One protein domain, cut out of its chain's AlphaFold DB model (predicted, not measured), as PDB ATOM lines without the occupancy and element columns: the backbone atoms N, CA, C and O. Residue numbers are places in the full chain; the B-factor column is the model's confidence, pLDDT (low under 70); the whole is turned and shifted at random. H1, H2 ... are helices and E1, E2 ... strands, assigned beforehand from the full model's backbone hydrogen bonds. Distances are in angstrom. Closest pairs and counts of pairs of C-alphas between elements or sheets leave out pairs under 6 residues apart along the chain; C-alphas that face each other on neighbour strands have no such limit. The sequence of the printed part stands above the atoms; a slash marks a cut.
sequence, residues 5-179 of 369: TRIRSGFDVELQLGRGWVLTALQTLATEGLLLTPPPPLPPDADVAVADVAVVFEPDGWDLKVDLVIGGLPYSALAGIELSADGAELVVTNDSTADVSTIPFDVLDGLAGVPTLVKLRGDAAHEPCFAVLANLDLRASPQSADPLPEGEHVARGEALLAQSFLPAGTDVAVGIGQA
ATOM      1  N   THR A   5     134.219 149.975 170.464       65.12
ATOM      2  CA  THR A   5     133.082 150.443 171.276       65.12
ATOM      3  C   THR A   5     131.820 150.772 170.470       65.12
ATOM      4  O   THR A   5     130.741 150.920 171.052       65.12
ATOM      5  N   ARG A   6     131.939 150.913 169.145       67.75
ATOM      6  CA  ARG A   6     130.801 151.128 168.236       67.75
ATOM      7  C   ARG A   6     130.212 149.833 167.662       67.75
ATOM      8  O   ARG A   6     129.117 149.884 167.118       67.75
ATOM      9  N   ILE A   7     130.885 148.698 167.839       82.69
ATOM     10  CA  ILE A   7     130.432 147.379 167.382       82.69
ATOM     11  C   ILE A   7     129.519 146.816 168.466       82.69
ATOM     12  O   ILE A   7     129.979 146.335 169.503       82.69
ATOM     13  N   ARG A   8     128.211 146.976 168.271       83.50
ATOM     14  CA  ARG A   8     127.187 146.667 169.283       83.50
ATOM     15  C   ARG A   8     126.301 145.495 168.907       83.50
ATOM     16  O   ARG A   8     125.558 145.028 169.764       83.50
ATOM     17  N   SER A   9     126.389 145.014 167.667       87.81
ATOM     18  CA  SER A   9     125.538 143.926 167.195       87.81
ATOM     19  C   SER A   9     125.815 142.611 167.921       87.81
ATOM     20  O   SER A   9     124.951 141.754 167.954       87.81
ATOM     21  N   GLY A  10     126.998 142.419 168.514       87.19
ATOM     22  CA  GLY A  10     127.370 141.161 169.171       87.19
ATOM     23  C   GLY A  10     127.726 140.023 168.204       87.19
ATOM     24  O   GLY A  10     128.026 138.923 168.670       87.19
ATOM     25  N   PHE A  11     127.724 140.285 166.892       89.94
ATOM     26  CA  PHE A  11     128.401 139.444 165.905       89.94
ATOM     27  C   PHE A  11     129.921 139.550 166.075       89.94
ATOM     28  O   PHE A  11     130.429 140.502 166.677       89.94
ATOM     29  N   ASP A  12     130.658 138.573 165.545       84.88
ATOM     30  CA  ASP A  12     132.118 138.602 165.635       84.88
ATOM     31  C   ASP A  12     132.744 139.675 164.751       84.88
ATOM     32  O   ASP A  12     133.696 140.339 165.166       84.88
ATOM     33  N   VAL A  13     132.211 139.834 163.543       86.88
ATOM     34  CA  VAL A  13     132.700 140.778 162.542       86.88
ATOM     35  C   VAL A  13     131.540 141.608 162.009       86.88
ATOM     36  O   VAL A  13     130.465 141.088 161.715       86.88
ATOM     37  N   GLU A  14     131.787 142.907 161.856       90.50
ATOM     38  CA  GLU A  14     130.927 143.835 161.124       90.50
ATOM     39  C   GLU A  14     131.746 144.458 159.984       90.50
ATOM     40  O   GLU A  14     132.668 145.240 160.229       90.50
ATOM     41  N   LEU A  15     131.426 144.111 158.736       90.31
ATOM     42  CA  LEU A  15     132.017 144.704 157.534       90.31
ATOM     43  C   LEU A  15     131.044 145.736 156.962       90.31
ATOM     44  O   LEU A  15     129.989 145.375 156.454       90.31
ATOM     45  N   GLN A  16     131.386 147.017 157.058       93.06
ATOM     46  CA  GLN A  16     130.564 148.116 156.562       93.06
ATOM     47  C   GLN A  16     131.029 148.572 155.180       93.06
ATOM     48  O   GLN A  16     132.196 148.922 155.008       93.06
ATOM     49  N   LEU A  17     130.101 148.579 154.225       93.25
ATOM     50  CA  LEU A  17     130.275 148.946 152.824       93.25
ATOM     51  C   LEU A  17     129.541 150.263 152.558       93.25
ATOM     52  O   LEU A  17     128.313 150.347 152.659       93.25
ATOM     53  N   GLY A  18     130.308 151.302 152.253       94.69
ATOM     54  CA  GLY A  18     129.811 152.635 151.948       94.69
ATOM     55  C   GLY A  18     129.450 152.834 150.487       94.69
ATOM     56  O   GLY A  18     129.645 151.968 149.632       94.69
ATOM     57  N   ARG A  19     129.002 154.056 150.193       94.25
ATOM     58  CA  ARG A  19     128.714 154.527 148.833       94.25
ATOM     59  C   ARG A  19     129.865 154.261 147.863       94.25
ATOM     60  O   ARG A  19     129.612 153.791 146.759       94.25
ATOM     61  N   GLY A  20     131.100 154.582 148.247       92.00
ATOM     62  CA  GLY A  20     132.244 154.495 147.337       92.00
ATOM     63  C   GLY A  20     132.592 153.057 146.944       92.00
ATOM     64  O   GLY A  20     132.898 152.796 145.778       92.00
ATOM     65  N   TRP A  21     132.427 152.102 147.866       92.12
ATOM     66  CA  TRP A  21     132.568 150.680 147.550       92.12
ATOM     67  C   TRP A  21     131.500 150.230 146.547       92.12
ATOM     68  O   TRP A  21     131.835 149.657 145.510       92.12
ATOM     69  N   VAL A  22     130.226 150.558 146.803       90.69
ATOM     70  CA  VAL A  22     129.115 150.175 145.912       90.69
ATOM     71  C   VAL A  22     129.269 150.817 144.532       90.69
ATOM     72  O   VAL A  22     129.102 150.142 143.520       90.69
ATOM     73  N   LEU A  23     129.637 152.100 144.472       91.94
ATOM     74  CA  LEU A  23     129.915 152.801 143.219       91.94
ATOM     75  C   LEU A  23     130.999 152.081 142.412       91.94
ATOM     76  O   LEU A  23     130.803 151.831 141.225       91.94
ATOM     77  N   THR A  24     132.102 151.702 143.058       90.81
ATOM     78  CA  THR A  24     133.209 150.985 142.408       90.81
ATOM     79  C   THR A  24     132.762 149.626 141.870       90.81
ATOM     80  O   THR A  24     133.083 149.274 140.734       90.81
ATOM     81  N   ALA A  25     131.983 148.875 142.652       87.12
ATOM     82  CA  ALA A  25     131.463 147.576 142.236       87.12
ATOM     83  C   ALA A  25     130.542 147.704 141.011       87.12
ATOM     84  O   ALA A  25     130.749 147.025 140.006       87.12
ATOM     85  N   LEU A  26     129.583 148.636 141.039       87.00
ATOM     86  CA  LEU A  26     128.675 148.865 139.912       87.00
ATOM     87  C   LEU A  26     129.415 149.399 138.674       87.00
ATOM     88  O   LEU A  26     129.160 148.948 137.564       87.00
ATOM     89  N   GLN A  27     130.380 150.309 138.828       88.62
ATOM     90  CA  GLN A  27     131.204 150.770 137.703       88.62
ATOM     91  C   GLN A  27     132.000 149.631 137.058       88.62
ATOM     92  O   GLN A  27     132.131 149.592 135.833       88.62
ATOM     93  N   THR A  28     132.502 148.696 137.868       86.25
ATOM     94  CA  THR A  28     133.216 147.510 137.380       86.25
ATOM     95  C   THR A  28     132.276 146.622 136.572       86.25
ATOM     96  O   THR A  28     132.562 146.341 135.411       86.25
ATOM     97  N   LEU A  29     131.100 146.295 137.117       83.50
ATOM     98  CA  LEU A  29     130.080 145.532 136.394       83.50
ATOM     99  C   LEU A  29     129.660 146.215 135.083       83.50
ATOM    100  O   LEU A  29     129.499 145.544 134.069       83.50
ATOM    101  N   ALA A  30     129.501 147.543 135.072       83.06
ATOM    102  CA  ALA A  30     129.140 148.284 133.861       83.06
ATOM    103  C   ALA A  30     130.252 148.219 132.806       83.06
ATOM    104  O   ALA A  30     129.977 147.998 131.630       83.06
ATOM    105  N   THR A  31     131.510 148.340 133.234       83.94
ATOM    106  CA  THR A  31     132.683 148.225 132.353       83.94
ATOM    107  C   THR A  31     132.803 146.826 131.748       83.94
ATOM    108  O   THR A  31     133.210 146.682 130.597       83.94
ATOM    109  N   GLU A  32     132.423 145.797 132.503       81.56
ATOM    110  CA  GLU A  32     132.405 144.406 132.042       81.56
ATOM    111  C   GLU A  32     131.153 144.053 131.219       81.56
ATOM    112  O   GLU A  32     131.042 142.935 130.720       81.56
ATOM    113  N   GLY A  33     130.215 144.993 131.045       76.56
ATOM    114  CA  GLY A  33     128.943 144.749 130.358       76.56
ATOM    115  C   GLY A  33     128.014 143.792 131.115       76.56
ATOM    116  O   GLY A  33     127.133 143.183 130.513       76.56
ATOM    117  N   LEU A  34     128.237 143.633 132.422       76.06
ATOM    118  CA  LEU A  34     127.451 142.796 133.333       76.06
ATOM    119  C   LEU A  34     126.357 143.589 134.058       76.06
ATOM    120  O   LEU A  34     125.445 143.006 134.647       76.06
ATOM    121  N   LEU A  35     126.453 144.919 134.033       71.62
ATOM    122  CA  LEU A  35     125.400 145.796 134.519       71.62
ATOM    123  C   LEU A  35     124.307 145.924 133.451       71.62
ATOM    124  O   LEU A  35     124.593 145.972 132.259       71.62
ATOM    125  N   LEU A  36     123.064 145.929 133.922       66.00
ATOM    126  CA  LEU A  36     121.827 145.698 133.173       66.00
ATOM    127  C   LEU A  36     121.712 146.403 131.817       66.00
ATOM    128  O   LEU A  36     122.195 147.519 131.617       66.00
ATOM    129  N   THR A  37     120.963 145.768 130.912       66.06
ATOM    130  CA  THR A  37     120.592 146.334 129.612       66.06
ATOM    131  C   THR A  37     119.843 147.665 129.770       66.06
ATOM    132  O   THR A  37     118.951 147.764 130.616       66.06
ATOM    133  N   PRO A  38     120.143 148.679 128.938       72.31
ATOM    134  CA  PRO A  38     119.419 149.947 128.918       72.31
ATOM    135  C   PRO A  38     117.891 149.760 128.863       72.31
ATOM    136  O   PRO A  38     117.408 148.948 128.065       72.31
ATOM    137  N   PRO A  39     117.098 150.514 129.651       71.75
ATOM    138  CA  PRO A  39     115.647 150.404 129.601       71.75
ATOM    139  C   PRO A  39     115.102 150.921 128.255       71.75
ATOM    140  O   PRO A  39     115.615 151.906 127.709       71.75
ATOM    141  N   PRO A  40     114.019 150.332 127.713       69.19
ATOM    142  CA  PRO A  40     113.364 150.857 126.519       69.19
ATOM    143  C   PRO A  40     112.928 152.324 126.706       69.19
ATOM    144  O   PRO A  40     112.460 152.690 127.786       69.19
ATOM    145  N   PRO A  41     113.019 153.181 125.668       76.62
ATOM    146  CA  PRO A  41     113.292 152.866 124.264       76.62
ATOM    147  C   PRO A  41     114.781 152.917 123.872       76.62
ATOM    148  O   PRO A  41     115.082 153.059 122.686       76.62
ATOM    149  N   LEU A  42     115.714 152.874 124.829       77.56
ATOM    150  CA  LEU A  42     117.139 152.987 124.523       77.56
ATOM    151  C   LEU A  42     117.659 151.749 123.769       77.56
ATOM    152  O   LEU A  42     117.138 150.647 123.968       77.56
ATOM    153  N   PRO A  43     118.667 151.915 122.891       79.56
ATOM    154  CA  PRO A  43     119.328 150.792 122.239       79.56
ATOM    155  C   PRO A  43     119.921 149.824 123.277       79.56
ATOM    156  O   PRO A  43     120.494 150.299 124.258       79.56
ATOM    157  N   PRO A  44     119.853 148.496 123.065       78.12
ATOM    158  CA  PRO A  44     120.460 147.517 123.972       78.12
ATOM    159  C   PRO A  44     121.982 147.660 124.116       78.12
ATOM    160  O   PRO A  44     122.548 147.194 125.097       78.12
ATOM    161  N   ASP A  45     122.635 148.281 123.133       81.12
ATOM    162  CA  ASP A  45     124.071 148.553 123.060       81.12
ATOM    163  C   ASP A  45     124.435 149.987 123.481       81.12
ATOM    164  O   ASP A  45     125.567 150.418 123.270       81.12
ATOM    165  N   ALA A  46     123.495 150.751 124.045       82.88
ATOM    166  CA  ALA A  46     123.809 152.082 124.544       82.88
ATOM    167  C   ALA A  46     124.795 151.997 125.716       82.88
ATOM    168  O   ALA A  46     124.551 151.277 126.682       82.88
ATOM    169  N   ASP A  47     125.871 152.783 125.648       84.25
ATOM    170  CA  ASP A  47     126.867 152.864 126.716       84.25
ATOM    171  C   ASP A  47     126.203 153.262 128.040       84.25
ATOM    172  O   ASP A  47     125.583 154.330 128.132       84.25
ATOM    173  N   VAL A  48     126.357 152.413 129.060       84.50
ATOM    174  CA  VAL A  48     125.896 152.648 130.432       84.50
ATOM    175  C   VAL A  48     127.101 152.982 131.302       84.50
ATOM    176  O   VAL A  48     128.028 152.188 131.434       84.50
ATOM    177  N   ALA A  49     127.073 154.146 131.943       88.25
ATOM    178  CA  ALA A  49     128.055 154.539 132.944       88.25
ATOM    179  C   ALA A  49     127.366 154.860 134.272       88.25
ATOM    180  O   ALA A  49     126.342 155.541 134.304       88.25
ATOM    181  N   VAL A  50     127.952 154.408 135.381       90.19
ATOM    182  CA  VAL A  50     127.470 154.730 136.732       90.19
ATOM    183  C   VAL A  50     128.169 156.000 137.208       90.19
ATOM    184  O   VAL A  50     129.381 156.002 137.436       90.19
ATOM    185  N   ALA A  51     127.411 157.089 137.316       92.12
ATOM    186  CA  ALA A  51     127.926 158.392 137.720       92.12
ATOM    187  C   ALA A  51     127.996 158.522 139.243       92.12
ATOM    188  O   ALA A  51     128.976 159.055 139.764       92.12
ATOM    189  N   ASP A  52     126.968 158.038 139.944       94.38
ATOM    190  CA  ASP A  52     126.920 158.075 141.399       94.38
ATOM    191  C   ASP A  52     126.003 157.002 142.002       94.38
ATOM    192  O   ASP A  52     125.143 156.434 141.329       94.38
ATOM    193  N   VAL A  53     126.173 156.751 143.299       93.38
ATOM    194  CA  VAL A  53     125.332 155.876 144.115       93.38
ATOM    195  C   VAL A  53     125.063 156.537 145.464       93.38
ATOM    196  O   VAL A  53     125.936 157.184 146.032       93.38
ATOM    197  N   ALA A  54     123.878 156.334 146.030       95.12
ATOM    198  CA  ALA A  54     123.582 156.663 147.418       95.12
ATOM    199  C   ALA A  54     122.833 155.515 148.097       95.12
ATOM    200  O   ALA A  54     121.901 154.966 147.516       95.12
ATOM    201  N   VAL A  55     123.193 155.197 149.344       95.62
ATOM    202  CA  VAL A  55     122.380 154.324 150.204       95.62
ATOM    203  C   VAL A  55     121.200 155.144 150.721       95.62
ATOM    204  O   VAL A  55     121.388 156.129 151.441       95.62
ATOM    205  N   VAL A  56     119.983 154.770 150.337       95.81
ATOM    206  CA  VAL A  56     118.764 155.560 150.582       95.81
ATOM    207  C   VAL A  56     117.800 154.806 151.468       95.81
ATOM    208  O   VAL A  56     117.669 153.609 151.323       95.81
ATOM    209  N   PHE A  57     117.093 155.481 152.369       94.75
ATOM    210  CA  PHE A  57     116.094 154.841 153.245       94.75
ATOM    211  C   PHE A  57     114.657 155.083 152.796       94.75
ATOM    212  O   PHE A  57     113.740 154.638 153.467       94.75
ATOM    213  N   GLU A  58     114.485 155.825 151.709       90.81
ATOM    214  CA  GLU A  58     113.197 156.210 151.157       90.81
ATOM    215  C   GLU A  58     113.310 156.174 149.624       90.81
ATOM    216  O   GLU A  58     114.312 156.680 149.098       90.81
ATOM    217  N   PRO A  59     112.306 155.649 148.900       88.62
ATOM    218  CA  PRO A  59     111.103 154.989 149.422       88.62
ATOM    219  C   PRO A  59     111.387 153.604 150.036       88.62
ATOM    220  O   PRO A  59     112.414 152.987 149.750       88.62
ATOM    221  N   ASP A  60     110.461 153.115 150.866       85.62
ATOM    222  CA  ASP A  60     110.519 151.769 151.447       85.62
ATOM    223  C   ASP A  60     110.684 150.679 150.369       85.62
ATOM    224  O   ASP A  60     110.095 150.749 149.289       85.62
ATOM    225  N   GLY A  61     111.467 149.645 150.692       85.69
ATOM    226  CA  GLY A  61     111.736 148.509 149.802       85.69
ATOM    227  C   GLY A  61     112.909 148.697 148.835       85.69
ATOM    228  O   GLY A  61     113.220 147.765 148.102       85.69
ATOM    229  N   TRP A  62     113.574 149.857 148.850       92.06
ATOM    230  CA  TRP A  62     114.745 150.140 148.016       92.06
ATOM    231  C   TRP A  62     115.962 150.525 148.846       92.06
ATOM    232  O   TRP A  62     115.848 151.178 149.886       92.06
ATOM    233  N   ASP A  63     117.143 150.148 148.363       95.06
ATOM    234  CA  ASP A  63     118.394 150.240 149.114       95.06
ATOM    235  C   ASP A  63     119.369 151.267 148.579       95.06
ATOM    236  O   ASP A  63     120.037 151.964 149.349       95.06
ATOM    237  N   LEU A  64     119.387 151.402 147.263       94.25
ATOM    238  CA  LEU A  64     120.234 152.305 146.528       94.25
ATOM    239  C   LEU A  64     119.403 153.232 145.658       94.25
ATOM    240  O   LEU A  64     118.427 152.822 145.034       94.25
ATOM    241  N   LYS A  65     119.886 154.463 145.536       93.81
ATOM    242  CA  LYS A  65     119.634 155.313 144.380       93.81
ATOM    243  C   LYS A  65     120.897 155.318 143.527       93.81
ATOM    244  O   LYS A  65     121.967 155.650 144.035       93.81
ATOM    245  N   VAL A  66     120.769 154.954 142.259       91.81
ATOM    246  CA  VAL A  66     121.881 154.862 141.310       91.81
ATOM    247  C   VAL A  66     121.669 155.903 140.221       91.81
ATOM    248  O   VAL A  66     120.676 155.857 139.495       91.81
ATOM    249  N   ASP A  67     122.597 156.848 140.115       92.12
ATOM    250  CA  ASP A  67     122.589 157.860 139.067       92.12
ATOM    251  C   ASP A  67     123.469 157.370 137.908       92.12
ATOM    252  O   ASP A  67     124.660 157.081 138.059       92.12
ATOM    253  N   LEU A  68     122.852 157.246 136.738       88.94
ATOM    254  CA  LEU A  68     123.405 156.633 135.538       88.94
ATOM    255  C   LEU A  68     123.532 157.670 134.419       88.94
ATOM    256  O   LEU A  68     122.785 158.648 134.356       88.94
ATOM    257  N   VAL A  69     124.438 157.415 133.482       89.75
ATOM    258  CA  VAL A  69     124.495 158.083 132.183       89.75
ATOM    259  C   VAL A  69     124.357 157.011 131.116       89.75
ATOM    260  O   VAL A  69     125.232 156.158 130.996       89.75
ATOM    261  N   ILE A  70     123.265 157.052 130.351       87.06
ATOM    262  CA  ILE A  70     122.988 156.080 129.290       87.06
ATOM    263  C   ILE A  70     122.918 156.818 127.959       87.06
ATOM    264  O   ILE A  70     122.097 157.722 127.789       87.06
ATOM    265  N   GLY A  71     123.820 156.494 127.030       85.25
ATOM    266  CA  GLY A  71     123.909 157.195 125.741       85.25
ATOM    267  C   GLY A  71     124.107 158.715 125.881       85.25
ATOM    268  O   GLY A  71     123.612 159.489 125.063       85.25
ATOM    269  N   GLY A  72     124.780 159.158 126.951       86.06
ATOM    270  CA  GLY A  72     125.022 160.573 127.260       86.06
ATOM    271  C   GLY A  72     123.872 161.308 127.962       86.06
ATOM    272  O   GLY A  72     124.011 162.495 128.259       86.06
ATOM    273  N   LEU A  73     122.755 160.636 128.251       87.56
ATOM    274  CA  LEU A  73     121.617 161.213 128.971       87.56
ATOM    275  C   LEU A  73     121.615 160.768 130.442       87.56
ATOM    276  O   LEU A  73     121.911 159.606 130.716       87.56
ATOM    277  N   PRO A  74     121.288 161.661 131.395       90.62
ATOM    278  CA  PRO A  74     121.230 161.314 132.809       90.62
ATOM    279  C   PRO A  74     119.955 160.528 133.142       90.62
ATOM    280  O   PRO A  74     118.853 160.917 132.752       90.62
ATOM    281  N   TYR A  75     120.114 159.467 133.928       87.25
ATOM    282  CA  TYR A  75     119.045 158.620 134.452       87.25
ATOM    283  C   TYR A  75     119.235 158.385 135.948       87.25
ATOM    284  O   TYR A  75     120.341 158.499 136.470       87.25
ATOM    285  N   SER A  76     118.149 158.052 136.639       88.62
ATOM    286  CA  SER A  76     118.180 157.677 138.049       88.62
ATOM    287  C   SER A  76     117.300 156.454 138.248       88.62
ATOM    288  O   SER A  76     116.158 156.456 137.788       88.62
ATOM    289  N   ALA A  77     117.845 155.428 138.890       87.38
ATOM    290  CA  ALA A  77     117.177 154.159 139.146       87.38
ATOM    291  C   ALA A  77     117.242 153.815 140.636       87.38
ATOM    292  O   ALA A  77     118.154 154.254 141.348       87.38
ATOM    293  N   LEU A  78     116.283 153.018 141.098       90.81
ATOM    294  CA  LEU A  78     116.324 152.425 142.427       90.81
ATOM    295  C   LEU A  78     116.779 150.970 142.324       90.81
ATOM    296  O   LEU A  78     116.391 150.245 141.407       90.81
ATOM    297  N   ALA A  79     117.616 150.548 143.269       90.19
ATOM    298  CA  ALA A  79     118.060 149.163 143.356       90.19
ATOM    299  C   ALA A  79     117.963 148.624 144.789       90.19
ATOM    300  O   ALA A  79     118.211 149.345 145.756       90.19
ATOM    301  N   GLY A  80     117.539 147.372 144.917       91.56
ATOM    302  CA  GLY A  80     117.567 146.594 146.152       91.56
ATOM    303  C   GLY A  80     118.869 145.806 146.241       91.56
ATOM    304  O   GLY A  80     119.412 145.410 145.205       91.56
ATOM    305  N   ILE A  81     119.367 145.594 147.458       91.50
ATOM    306  CA  ILE A  81     120.524 144.733 147.713       91.50
ATOM    307  C   ILE A  81     120.142 143.663 148.725       91.50
ATOM    308  O   ILE A  81     119.701 143.968 149.832       91.50
ATOM    309  N   GLU A  82     120.418 142.413 148.387       92.81
ATOM    310  CA  GLU A  82     120.346 141.294 149.318       92.81
ATOM    311  C   GLU A  82     121.607 140.429 149.239       92.81
ATOM    312  O   GLU A  82     122.407 140.545 148.311       92.81
ATOM    313  N   LEU A  83     121.812 139.580 150.244       90.69
ATOM    314  CA  LEU A  83     122.792 138.499 150.157       90.69
ATOM    315  C   LEU A  83     122.119 137.262 149.566       90.69
ATOM    316  O   LEU A  83     120.960 136.977 149.878       90.69
ATOM    317  N   SER A  84     122.864 136.501 148.766       90.00
ATOM    318  CA  SER A  84     122.462 135.158 148.352       90.00
ATOM    319  C   SER A  84     122.199 134.261 149.571       90.00
ATOM    320  O   SER A  84     122.652 134.526 150.687       90.00
ATOM    321  N   ALA A  85     121.476 133.158 149.366       87.56
ATOM    322  CA  ALA A  85     121.084 132.253 150.452       87.56
ATOM    323  C   ALA A  85     122.272 131.636 151.218       87.56
ATOM    324  O   ALA A  85     122.120 131.254 152.376       87.56
ATOM    325  N   ASP A  86     123.433 131.523 150.574       84.75
ATOM    326  CA  ASP A  86     124.698 131.068 151.157       84.75
ATOM    327  C   ASP A  86     125.625 132.222 151.583       84.75
ATOM    328  O   ASP A  86     126.632 131.982 152.245       84.75
ATOM    329  N   GLY A  87     125.274 133.469 151.252       84.62
ATOM    330  CA  GLY A  87     126.060 134.667 151.534       84.62
ATOM    331  C   GLY A  87     127.271 134.876 150.624       84.62
ATOM    332  O   GLY A  87     128.044 135.796 150.885       84.62
ATOM    333  N   ALA A  88     127.442 134.055 149.584       84.31
ATOM    334  CA  ALA A  88     128.578 134.122 148.667       84.31
ATOM    335  C   ALA A  88     128.475 135.257 147.634       84.31
ATOM    336  O   ALA A  88     129.473 135.601 147.004       84.31
ATOM    337  N   GLU A  89     127.290 135.841 147.435       87.19
ATOM    338  CA  GLU A  89     127.062 136.904 146.458       87.19
ATOM    339  C   GLU A  89     126.193 138.021 147.041       87.19
ATOM    340  O   GLU A  89     125.244 137.782 147.792       87.19
ATOM    341  N   LEU A  90     126.486 139.260 146.643       88.31
ATOM    342  CA  LEU A  90     125.562 140.380 146.766       88.31
ATOM    343  C   LEU A  90     124.704 140.447 145.506       88.31
ATOM    344  O   LEU A  90     125.211 140.599 144.393       88.31
ATOM    345  N   VAL A  91     123.400 140.342 145.698       89.75
ATOM    346  CA  VAL A  91     122.394 140.326 144.643       89.75
ATOM    347  C   VAL A  91     121.793 141.722 144.541       89.75
ATOM    348  O   VAL A  91     121.207 142.232 145.494       89.75
ATOM    349  N   VAL A  92     121.954 142.353 143.380       88.00
ATOM    350  CA  VAL A  92     121.433 143.687 143.078       88.00
ATOM    351  C   VAL A  92     120.232 143.545 142.152       88.00
ATOM    352  O   VAL A  92     120.366 143.070 141.025       88.00
ATOM    353  N   THR A  93     119.063 143.981 142.619       87.00
ATOM    354  CA  THR A  93     117.809 143.951 141.848       87.00
ATOM    355  C   THR A  93     117.392 145.369 141.490       87.00
ATOM    356  O   THR A  93     117.337 146.225 142.369       87.00
ATOM    357  N   ASN A  94     117.085 145.641 140.222       78.31
ATOM    358  CA  ASN A  94     116.734 146.984 139.744       78.31
ATOM    359  C   ASN A  94     115.228 147.111 139.450       78.31
ATOM    360  O   ASN A  94     114.607 146.182 138.931       78.31
ATOM    361  N   ASP A  95     114.648 148.275 139.752       73.31
ATOM    362  CA  ASP A  95     113.237 148.590 139.501       73.31
ATOM    363  C   ASP A  95     112.843 148.595 138.017       73.31
ATOM    364  O   ASP A  95     111.688 148.339 137.671       73.31
ATOM    365  N   SER A  96     113.802 148.875 137.137       61.75
ATOM    366  CA  SER A  96     113.530 149.247 135.751       61.75
ATOM    367  C   SER A  96     113.463 148.081 134.764       61.75
ATOM    368  O   SER A  96     112.841 148.236 133.710       61.75
ATOM    369  N   THR A  97     114.047 146.918 135.074       57.94
ATOM    370  CA  THR A  97     114.130 145.807 134.103       57.94
ATOM    371  C   THR A  97     113.793 144.420 134.655       57.94
ATOM    372  O   THR A  97     113.720 143.477 133.874       57.94
ATOM    373  N   ALA A  98     113.521 144.280 135.962       58.03
ATOM    374  CA  ALA A  98     113.391 142.986 136.657       58.03
ATOM    375  C   ALA A  98     114.634 142.076 136.549       58.03
ATOM    376  O   ALA A  98     114.581 140.910 136.947       58.03
ATOM    377  N   ASP A  99     115.744 142.605 136.037       67.31
ATOM    378  CA  ASP A  99     116.999 141.885 135.931       67.31
ATOM    379  C   ASP A  99     117.778 141.938 137.252       67.31
ATOM    380  O   ASP A  99     117.653 142.868 138.059       67.31
ATOM    381  N   VAL A 100     118.616 140.921 137.436       75.88
ATOM    382  CA  VAL A 100     119.430 140.701 138.628       75.88
ATOM    383  C   VAL A 100     120.903 140.709 138.228       75.88
ATOM    384  O   VAL A 100     121.302 139.979 137.321       75.88
ATOM    385  N   SER A 101     121.716 141.510 138.918       81.62
ATOM    386  CA  SER A 101     123.179 141.460 138.825       81.62
ATOM    387  C   SER A 101     123.749 140.861 140.107       81.62
ATOM    388  O   SER A 101     123.311 141.226 141.197       81.62
ATOM    389  N   THR A 102     124.735 139.972 139.999       81.75
ATOM    390  CA  THR A 102     125.426 139.400 141.162       81.75
ATOM    391  C   THR A 102     126.853 139.929 141.259       81.75
ATOM    392  O   THR A 102     127.547 140.098 140.256       81.75
ATOM    393  N   ILE A 103     127.284 140.232 142.481       79.69
ATOM    394  CA  ILE A 103     128.656 140.618 142.812       79.69
ATOM    395  C   ILE A 103     129.206 139.524 143.729       79.69
ATOM    396  O   ILE A 103     128.667 139.361 144.828       79.69
ATOM    397  N   PRO A 104     130.257 138.785 143.329       78.50
ATOM    398  CA  PRO A 104     130.915 137.834 144.216       78.50
ATOM    399  C   PRO A 104     131.343 138.504 145.528       78.50
ATOM    400  O   PRO A 104     131.894 139.606 145.526       78.50
ATOM    401  N   PHE A 105     131.063 137.842 146.646       74.44
ATOM    402  CA  PHE A 105     131.293 138.342 147.997       74.44
ATOM    403  C   PHE A 105     131.892 137.257 148.909       74.44
ATOM    404  O   PHE A 105     131.494 137.060 150.053       74.44
ATOM    405  N   ASP A 106     132.913 136.576 148.397       69.25
ATOM    406  CA  ASP A 106     133.684 135.504 149.045       69.25
ATOM    407  C   ASP A 106     134.639 135.994 150.152       69.25
ATOM    408  O   ASP A 106     135.317 135.208 150.816       69.25
ATOM    409  N   VAL A 107     134.678 137.307 150.411       66.38
ATOM    410  CA  VAL A 107     135.516 137.918 151.459       66.38
ATOM    411  C   VAL A 107     135.193 137.399 152.866       66.38
ATOM    412  O   VAL A 107     135.999 137.559 153.783       66.38
ATOM    413  N   LEU A 108     134.029 136.772 153.041       67.81
ATOM    414  CA  LEU A 108     133.606 136.133 154.280       67.81
ATOM    415  C   LEU A 108     133.422 134.617 154.117       67.81
ATOM    416  O   LEU A 108     132.501 134.040 154.682       67.81
ATOM    417  N   ASP A 109     134.283 133.946 153.362       68.75
ATOM    418  CA  ASP A 109     134.332 132.484 153.376       68.75
ATOM    419  C   ASP A 109     134.777 131.937 154.749       68.75
ATOM    420  O   ASP A 109     135.564 132.549 155.477       68.75
ATOM    421  N   GLY A 110     134.300 130.737 155.104       69.75
ATOM    422  CA  GLY A 110     134.694 130.057 156.349       69.75
ATOM    423  C   GLY A 110     134.008 130.583 157.615       69.75
ATOM    424  O   GLY A 110     134.552 130.468 158.715       69.75
ATOM    425  N   LEU A 111     132.822 131.175 157.477       79.56
ATOM    426  CA  LEU A 111     131.997 131.579 158.615       79.56
ATOM    427  C   LEU A 111     131.304 130.390 159.285       79.56
ATOM    428  O   LEU A 111     131.032 129.362 158.671       79.56
ATOM    429  N   ALA A 112     130.911 130.604 160.539       80.94
ATOM    430  CA  ALA A 112     130.072 129.694 161.316       80.94
ATOM    431  C   ALA A 112     128.639 129.537 160.764       80.94
ATOM    432  O   ALA A 112     127.854 128.728 161.259       80.94
ATOM    433  N   GLY A 113     128.252 130.368 159.800       83.88
ATOM    434  CA  GLY A 113     126.929 130.381 159.195       83.88
ATOM    435  C   GLY A 113     126.779 131.539 158.216       83.88
ATOM    436  O   GLY A 113     127.690 132.350 158.056       83.88
ATOM    437  N   VAL A 114     125.608 131.616 157.585       87.06
ATOM    438  CA  VAL A 114     125.302 132.648 156.587       87.06
ATOM    439  C   VAL A 114     125.331 134.036 157.248       87.06
ATOM    440  O   VAL A 114     124.681 134.229 158.284       87.06
ATOM    441  N   PRO A 115     126.080 135.006 156.695       90.31
ATOM    442  CA  PRO A 115     126.123 136.357 157.229       90.31
ATOM    443  C   PRO A 115     124.779 137.077 157.062       90.31
ATOM    444  O   PRO A 115     123.971 136.765 156.194       90.31
ATOM    445  N   THR A 116     124.537 138.076 157.908       92.62
ATOM    446  CA  THR A 116     123.334 138.913 157.844       92.62
ATOM    447  C   THR A 116     123.674 140.266 157.232       92.62
ATOM    448  O   THR A 116     124.540 140.971 157.747       92.62
ATOM    449  N   LEU A 117     122.968 140.659 156.171       94.12
ATOM    450  CA  LEU A 117     123.050 142.009 155.618       94.12
ATOM    451  C   LEU A 117     122.069 142.923 156.349       94.12
ATOM    452  O   LEU A 117     120.879 142.628 156.434       94.12
ATOM    453  N   VAL A 118     122.554 144.057 156.843       95.25
ATOM    454  CA  VAL A 118     121.703 145.126 157.367       95.25
ATOM    455  C   VAL A 118     122.070 146.456 156.744       95.25
ATOM    456  O   VAL A 118     123.225 146.744 156.454       95.25
ATOM    457  N   LYS A 119     121.072 147.309 156.580       96.50
ATOM    458  CA  LYS A 119     121.247 148.665 156.082       96.50
ATOM    459  C   LYS A 119     121.220 149.641 157.246       96.50
ATOM    460  O   LYS A 119     120.245 149.698 157.996       96.50
ATOM    461  N   LEU A 120     122.289 150.409 157.403       95.69
ATOM    462  CA  LEU A 120     122.521 151.232 158.583       95.69
ATOM    463  C   LEU A 120     122.480 152.710 158.237       95.69
ATOM    464  O   LEU A 120     123.151 153.179 157.315       95.69
ATOM    465  N   ARG A 121     121.683 153.462 159.001       94.75
ATOM    466  CA  ARG A 121     121.679 154.922 158.903       94.75
ATOM    467  C   ARG A 121     123.021 155.455 159.406       94.75
ATOM    468  O   ARG A 121     123.526 155.007 160.436       94.75
ATOM    469  N   GLY A 122     123.560 156.419 158.668       92.69
ATOM    470  CA  GLY A 122     124.692 157.229 159.104       92.69
ATOM    471  C   GLY A 122     124.296 158.279 160.143       92.69
ATOM    472  O   GLY A 122     123.124 158.433 160.495       92.69
ATOM    473  N   ASP A 123     125.287 159.037 160.598       91.94
ATOM    474  CA  ASP A 123     125.125 160.214 161.451       91.94
ATOM    475  C   ASP A 123     126.000 161.376 160.932       91.94
ATOM    476  O   ASP A 123     126.481 161.356 159.803       91.94
ATOM    477  N   ALA A 124     126.205 162.426 161.733       91.31
ATOM    478  CA  ALA A 124     127.018 163.578 161.321       91.31
ATOM    479  C   ALA A 124     128.499 163.244 161.030       91.31
ATOM    480  O   ALA A 124     129.188 164.047 160.405       91.31
ATOM    481  N   ALA A 125     129.002 162.107 161.511       90.69
ATOM    482  CA  ALA A 125     130.384 161.662 161.361       90.69
ATOM    483  C   ALA A 125     130.528 160.357 160.554       90.69
ATOM    484  O   ALA A 125     131.650 160.020 160.165       90.69
ATOM    485  N   HIS A 126     129.431 159.641 160.293       93.25
ATOM    486  CA  HIS A 126     129.435 158.326 159.648       93.25
ATOM    487  C   HIS A 126     128.437 158.263 158.496       93.25
ATOM    488  O   HIS A 126     127.335 158.801 158.597       93.25
ATOM    489  N   GLU A 127     128.789 157.585 157.408       93.88
ATOM    490  CA  GLU A 127     127.906 157.501 156.242       93.88
ATOM    491  C   GLU A 127     126.821 156.434 156.411       93.88
ATOM    492  O   GLU A 127     127.016 155.441 157.119       93.88
ATOM    493  N   PRO A 128     125.671 156.599 155.736       96.25
ATOM    494  CA  PRO A 128     124.809 155.482 155.382       96.25
ATOM    495  C   PRO A 128     125.597 154.351 154.714       96.25
ATOM    496  O   PRO A 128     126.372 154.598 153.789       96.25
ATOM    497  N   CYS A 129     125.386 153.117 155.157       96.38
ATOM    498  CA  CYS A 129     126.133 151.968 154.655       96.38
ATOM    499  C   CYS A 129     125.309 150.681 154.722       96.38
ATOM    500  O   CYS A 129     124.287 150.609 155.411       96.38
ATOM    501  N   PHE A 130     125.798 149.641 154.059       96.19
ATOM    502  CA  PHE A 130     125.417 148.266 154.369       96.19
ATOM    503  C   PHE A 130     126.418 147.697 155.359       96.19
ATOM    504  O   PHE A 130     127.606 147.962 155.235       96.19
ATOM    505  N   ALA A 131     125.962 146.932 156.338       94.38
ATOM    506  CA  ALA A 131     126.825 146.143 157.193       94.38
ATOM    507  C   ALA A 131     126.543 144.666 156.971       94.38
ATOM    508  O   ALA A 131     125.403 144.215 157.068       94.38
ATOM    509  N   VAL A 132     127.607 143.926 156.702       93.19
ATOM    510  CA  VAL A 132     127.604 142.474 156.690       93.19
ATOM    511  C   VAL A 132     128.046 142.008 158.070       93.19
ATOM    512  O   VAL A 132     129.178 142.256 158.492       93.19
ATOM    513  N   LEU A 133     127.113 141.403 158.798       92.94
ATOM    514  CA  LEU A 133     127.284 140.931 160.165       92.94
ATOM    515  C   LEU A 133     127.560 139.431 160.136       92.94
ATOM    516  O   LEU A 133     126.755 138.657 159.616       92.94
ATOM    517  N   ALA A 134     128.694 139.019 160.688       89.62
ATOM    518  CA  ALA A 134     129.187 137.664 160.523       89.62
ATOM    519  C   ALA A 134     129.709 137.071 161.830       89.62
ATOM    520  O   ALA A 134     130.332 137.749 162.649       89.62
ATOM    521  N   ASN A 135     129.463 135.774 162.008       87.38
ATOM    522  CA  ASN A 135     130.068 134.983 163.070       87.38
ATOM    523  C   ASN A 135     131.174 134.133 162.473       87.38
ATOM    524  O   ASN A 135     130.946 133.361 161.545       87.38
ATOM    525  N   LEU A 136     132.368 134.275 163.026       81.50
ATOM    526  CA  LEU A 136     133.516 133.481 162.628       81.50
ATOM    527  C   LEU A 136     133.320 132.039 163.111       81.50
ATOM    528  O   LEU A 136     132.734 131.823 164.183       81.50
ATOM    529  N   ASP A 137     133.847 131.067 162.360       77.94
ATOM    530  CA  ASP A 137     134.005 129.684 162.828       77.94
ATOM    531  C   ASP A 137     135.106 129.603 163.900       77.94
ATOM    532  O   ASP A 137     136.187 129.059 163.699       77.94
ATOM    533  N   LEU A 138     134.838 130.218 165.052       73.00
ATOM    534  CA  LEU A 138     135.648 130.072 166.254       73.00
ATOM    535  C   LEU A 138     135.007 128.989 167.107       73.00
ATOM    536  O   LEU A 138     133.903 129.175 167.640       73.00
ATOM    537  N   ARG A 139     135.725 127.878 167.252       69.19
ATOM    538  CA  ARG A 139     135.255 126.615 167.831       69.19
ATOM    539  C   ARG A 139     135.252 126.648 169.351       69.19
ATOM    540  O   ARG A 139     134.775 125.726 170.001       69.19
ATOM    541  N   ALA A 140     135.734 127.739 169.932       63.22
ATOM    542  CA  ALA A 140     135.850 127.933 171.359       63.22
ATOM    543  C   ALA A 140     134.775 128.871 171.945       63.22
ATOM    544  O   ALA A 140     134.495 129.977 171.451       63.22
ATOM    545  N   SER A 141     134.222 128.457 173.090       63.97
ATOM    546  CA  SER A 141     133.620 129.397 174.042       63.97
ATOM    547  C   SER A 141     134.714 130.311 174.618       63.97
ATOM    548  O   SER A 141     135.889 129.942 174.569       63.97
ATOM    549  N   PRO A 142     134.377 131.496 175.165       59.44
ATOM    550  CA  PRO A 142     135.387 132.424 175.661       59.44
ATOM    551  C   PRO A 142     136.382 131.808 176.648       59.44
ATOM    552  O   PRO A 142     137.524 132.253 176.650       59.44
ATOM    553  N   GLN A 143     135.968 130.845 177.494       57.78
ATOM    554  CA  GLN A 143     136.783 130.455 178.655       57.78
ATOM    555  C   GLN A 143     136.591 129.037 179.248       57.78
ATOM    556  O   GLN A 143     137.228 128.779 180.265       57.78
ATOM    557  N   SER A 144     135.754 128.110 178.745       53.06
ATOM    558  CA  SER A 144     135.475 126.901 179.568       53.06
ATOM    559  C   SER A 144     135.188 125.566 178.875       53.06
ATOM    560  O   SER A 144     134.659 124.665 179.524       53.06
ATOM    561  N   ALA A 145     135.528 125.392 177.604       58.22
ATOM    562  CA  ALA A 145     135.478 124.072 176.976       58.22
ATOM    563  C   ALA A 145     136.633 123.924 175.988       58.22
ATOM    564  O   ALA A 145     137.005 124.910 175.345       58.22
ATOM    565  N   ASP A 146     137.142 122.695 175.846       59.19
ATOM    566  CA  ASP A 146     137.784 122.301 174.593       59.19
ATOM    567  C   ASP A 146     136.868 122.716 173.430       59.19
ATOM    568  O   ASP A 146     135.639 122.725 173.599       59.19
ATOM    569  N   PRO A 147     137.438 123.108 172.279       60.78
ATOM    570  CA  PRO A 147     136.659 123.536 171.141       60.78
ATOM    571  C   PRO A 147     135.598 122.484 170.847       60.78
ATOM    572  O   PRO A 147     135.856 121.280 170.946       60.78
ATOM    573  N   LEU A 148     134.389 122.965 170.575       55.59
ATOM    574  CA  LEU A 148     133.237 122.107 170.366       55.59
ATOM    575  C   LEU A 148     133.564 121.073 169.269       55.59
ATOM    576  O   LEU A 148     134.336 121.385 168.353       55.59
ATOM    577  N   PRO A 149     133.012 119.845 169.352       56.66
ATOM    578  CA  PRO A 149     133.146 118.867 168.279       56.66
ATOM    579  C   PRO A 149     132.748 119.491 166.935       56.66
ATOM    580  O   PRO A 149     131.933 120.415 166.898       56.66
ATOM    581  N   GLU A 150     133.327 118.993 165.842       55.59
ATOM    582  CA  GLU A 150     133.152 119.558 164.497       55.59
ATOM    583  C   GLU A 150     131.691 119.961 164.204       55.59
ATOM    584  O   GLU A 150     130.798 119.115 164.159       55.59
ATOM    585  N   GLY A 151     131.464 121.264 163.987       52.38
ATOM    586  CA  GLY A 151     130.202 121.809 163.476       52.38
ATOM    587  C   GLY A 151     129.238 122.430 164.495       52.38
ATOM    588  O   GLY A 151     128.212 122.970 164.082       52.38
ATOM    589  N   GLU A 152     129.521 122.414 165.801       54.09
ATOM    590  CA  GLU A 152     128.672 123.129 166.767       54.09
ATOM    591  C   GLU A 152     129.095 124.600 166.895       54.09
ATOM    592  O   GLU A 152     129.972 124.963 167.676       54.09
ATOM    593  N   HIS A 153     128.451 125.481 166.126       62.56
ATOM    594  CA  HIS A 153     128.624 126.926 166.271       62.56
ATOM    595  C   HIS A 153     127.556 127.531 167.185       62.56
ATOM    596  O   HIS A 153     126.363 127.252 167.068       62.56
ATOM    597  N   VAL A 154     127.968 128.459 168.049       62.72
ATOM    598  CA  VAL A 154     127.022 129.285 168.808       62.72
ATOM    599  C   VAL A 154     126.619 130.478 167.945       62.72
ATOM    600  O   VAL A 154     127.396 131.428 167.810       62.72
ATOM    601  N   ALA A 155     125.414 130.434 167.372       65.31
ATOM    602  CA  ALA A 155     124.807 131.595 166.727       65.31
ATOM    603  C   ALA A 155     124.699 132.747 167.739       65.31
ATOM    604  O   ALA A 155     124.233 132.555 168.865       65.31
ATOM    605  N   ARG A 156     125.163 133.940 167.360       77.38
ATOM    606  CA  ARG A 156     125.164 135.124 168.229       77.38
ATOM    607  C   ARG A 156     124.936 136.403 167.440       77.38
ATOM    608  O   ARG A 156     125.149 136.444 166.230       77.38
ATOM    609  N   GLY A 157     124.567 137.432 168.188       86.50
ATOM    610  CA  GLY A 157     124.355 138.780 167.700       86.50
ATOM    611  C   GLY A 157     122.879 139.137 167.535       86.50
ATOM    612  O   GLY A 157     122.010 138.282 167.388       86.50
ATOM    613  N   GLU A 158     122.607 140.432 167.587       92.44
ATOM    614  CA  GLU A 158     121.319 141.062 167.376       92.44
ATOM    615  C   GLU A 158     121.501 142.144 166.310       92.44
ATOM    616  O   GLU A 158     122.032 143.227 166.561       92.44
ATOM    617  N   ALA A 159     121.064 141.831 165.090       92.56
ATOM    618  CA  ALA A 159     121.281 142.671 163.916       92.56
ATOM    619  C   ALA A 159     120.692 144.087 164.077       92.56
ATOM    620  O   ALA A 159     121.251 145.059 163.576       92.56
ATOM    621  N   LEU A 160     119.611 144.218 164.854       92.94
ATOM    622  CA  LEU A 160     118.956 145.493 165.162       92.94
ATOM    623  C   LEU A 160     119.813 146.444 166.012       92.94
ATOM    624  O   LEU A 160     119.536 147.642 166.046       92.94
ATOM    625  N   LEU A 161     120.838 145.937 166.703       92.94
ATOM    626  CA  LEU A 161     121.751 146.758 167.501       92.94
ATOM    627  C   LEU A 161     122.924 147.318 166.685       92.94
ATOM    628  O   LEU A 161     123.682 148.137 167.210       92.94
ATOM    629  N   ALA A 162     123.089 146.890 165.429       93.44
ATOM    630  CA  ALA A 162     124.136 147.392 164.549       93.44
ATOM    631  C   ALA A 162     123.932 148.886 164.239       93.44
ATOM    632  O   ALA A 162     122.811 149.372 164.078       93.44
ATOM    633  N   GLN A 163     125.034 149.635 164.169       93.62
ATOM    634  CA  GLN A 163     125.038 151.072 163.887       93.62
ATOM    635  C   GLN A 163     126.191 151.412 162.951       93.62
ATOM    636  O   GLN A 163     127.255 150.793 163.029       93.62
ATOM    637  N   SER A 164     125.997 152.398 162.070       93.31
ATOM    638  CA  SER A 164     127.084 152.834 161.199       93.31
ATOM    639  C   SER A 164     128.238 153.381 162.044       93.31
ATOM    640  O   SER A 164     128.071 154.234 162.920       93.31
ATOM    641  N   PHE A 165     129.423 152.851 161.783       92.12
ATOM    642  CA  PHE A 165     130.698 153.361 162.262       92.12
ATOM    643  C   PHE A 165     131.653 153.650 161.102       92.12
ATOM    644  O   PHE A 165     132.813 153.984 161.351       92.12
ATOM    645  N   LEU A 166     131.179 153.537 159.860       91.75
ATOM    646  CA  LEU A 166     131.901 153.866 158.644       91.75
ATOM    647  C   LEU A 166     132.129 155.381 158.578       91.75
ATOM    648  O   LEU A 166     131.159 156.121 158.409       91.75
ATOM    649  N   PRO A 167     133.369 155.875 158.722       90.81
ATOM    650  CA  PRO A 167     133.624 157.310 158.689       90.81
ATOM    651  C   PRO A 167     133.180 157.957 157.373       90.81
ATOM    652  O   PRO A 167     133.275 157.348 156.306       90.81
ATOM    653  N   ALA A 168     132.763 159.221 157.442       89.50
ATOM    654  CA  ALA A 168     132.495 160.023 156.250       89.50
ATOM    655  C   ALA A 168     133.670 159.998 155.251       89.50
ATOM    656  O   ALA A 168     134.827 160.179 155.637       89.50
ATOM    657  N   GLY A 169     133.364 159.791 153.972       87.19
ATOM    658  CA  GLY A 169     134.312 159.720 152.866       87.19
ATOM    659  C   GLY A 169     135.139 158.436 152.807       87.19
ATOM    660  O   GLY A 169     136.229 158.465 152.236       87.19
ATOM    661  N   THR A 170     134.684 157.338 153.419       88.38
ATOM    662  CA  THR A 170     135.387 156.046 153.374       88.38
ATOM    663  C   THR A 170     134.545 154.953 152.732       88.38
ATOM    664  O   THR A 170     133.330 154.903 152.904       88.38
ATOM    665  N   ASP A 171     135.208 154.061 151.998       90.56
ATOM    666  CA  ASP A 171     134.526 153.030 151.210       90.56
ATOM    667  C   ASP A 171     134.164 151.809 152.050       90.56
ATOM    668  O   ASP A 171     133.096 151.225 151.882       90.56
ATOM    669  N   VAL A 172     135.066 151.416 152.952       88.06
ATOM    670  CA  VAL A 172     134.954 150.194 153.747       88.06
ATOM    671  C   VAL A 172     135.445 150.437 155.169       88.06
ATOM    672  O   VAL A 172     136.478 151.077 155.388       88.06
ATOM    673  N   ALA A 173     134.753 149.855 156.145       86.50
ATOM    674  CA  ALA A 173     135.245 149.715 157.508       86.50
ATOM    675  C   ALA A 173     135.020 148.290 158.013       86.50
ATOM    676  O   ALA A 173     133.980 147.691 157.771       86.50
ATOM    677  N   VAL A 174     135.992 147.759 158.754       85.00
ATOM    678  CA  VAL A 174     135.890 146.449 159.406       85.00
ATOM    679  C   VAL A 174     135.971 146.642 160.908       85.00
ATOM    680  O   VAL A 174     136.880 147.311 161.411       85.00
ATOM    681  N   GLY A 175     135.019 146.045 161.610       81.69
ATOM    682  CA  GLY A 175     134.994 145.940 163.054       81.69
ATOM    683  C   GLY A 175     135.064 144.484 163.504       81.69
ATOM    684  O   GLY A 175     134.400 143.635 162.920       81.69
ATOM    685  N   ILE A 176     135.830 144.213 164.566       81.56
ATOM    686  CA  ILE A 176     135.804 142.937 165.294       81.56
ATOM    687  C   ILE A 176     135.255 143.181 166.702       81.56
ATOM    688  O   ILE A 176     135.740 144.067 167.417       81.56
ATOM    689  N   GLY A 177     134.247 142.407 167.101       81.00
ATOM    690  CA  GLY A 177     133.615 142.504 168.413       81.00
ATOM    691  C   GLY A 177     134.609 142.255 169.548       81.00
ATOM    692  O   GLY A 177     135.428 141.342 169.501       81.00
ATOM    693  N   GLN A 178     134.537 143.042 170.626       78.12
ATOM    694  CA  GLN A 178     135.477 142.879 171.743       78.12
ATOM    695  C   GLN A 178     135.384 141.487 172.395       78.12
ATOM    696  O   GLN A 178     136.398 140.911 172.786       78.12
ATOM    697  N   ALA A 179     134.174 140.929 172.477       77.62
ATOM    698  CA  ALA A 179     133.928 139.592 173.016       77.62
ATOM    699  C   ALA A 179     134.485 138.458 172.129       77.62
ATOM    700  O   ALA A 179     134.593 137.318 172.584       77.62
TER     701      ALA A 179
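Overview. This is residues 5 to 179 of the 369 residues of an uncharacterized protein of Pseudonocardiaceae bacterium (UniProt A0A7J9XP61). A curled sheet of five strands, E2 to E6, wraps round the one named helix, H1, and a smaller sheet of four strands meets one end of this pair, the two sheets following each other along the long axis. A long loop, residues 135 to 171, reaches far out beyond the smaller sheet. The 175 printed residues, under half of them in named elements, run E1, H1, then E2 to E9, and the class is mostly strand. Both sheets are antiparallel, in the orders E2 - E3 - E4 - E5 - E6 and E7 - E8 - E1 - E9. The whole is compact by its radius of gyration of the C-alphas, 18.3 A, yet elongated, with spans of 65 by 37 by 25 A.

Arrangement. Start at E1, residues 13 to 17, an inner strand between E8, residues 129 to 134, and E9, residues 172 to 176; look for N 15 and O 132 at 2.9 A, and N 16 and O 173 at 2.8 A. A tight link leads to H1, residues 19 to 31, in which every O i to N i+4 pair is within hydrogen-bond range. Go on to E2, residues 48 to 55, which bends by 61 degrees at residue 51; its closest C-alphas to H1 are those of Gln 27 and Val 50, 5.5 A apart. From E2 a meander, each strand the antiparallel neighbour of the one before, runs through E3, residues 64 to 70, E4, residues 73 to 83, E5, residues 89 to 94, and E6, residues 100 to 104. Check N 54 and O 65, 2.8 A; N 66 and O 77, 2.9 A; N 80 and O 93, 2.8 A; and N 92 and O 101, 2.8 A. This sheet curls round H1, in two layers, the helix on one face of the sheet. E7, residues 116 to 120, forms a hairpin with E8, with N 118 and O 131 at 2.9 A. Between the sheets, the C-alphas of Leu 83 in E4 and Leu 117 in E7, the closest of these strands, are 6.5 A apart.

Along the chain. Find C-alpha 13, where E1 begins, at (132.700, 140.778, 162.542). H1 runs 18.1 A from C-alpha 19 at (128.714, 154.527, 148.833). E2 measures 20.2 A, E3 17.9 A and E4, the longest strand, 31.1 A; E5 and E8 measure 15.9 A and 15.8 A. E9 ends at C-alpha 176, (135.804, 142.937, 165.294).

Size, cuts and confidence. Pro 41 and Ser 144 have the C-alphas farthest apart, 65.0 A. The printed part has no cut. The links H1 to E2, E6 to E7 and E8 to E9 are long. The mean pLDDT of the printed part is 83.1; look for values under 70 at residues 5 to 6, 36 to 37, 40, 96 to 99, 106 to 110 and 139 to 155.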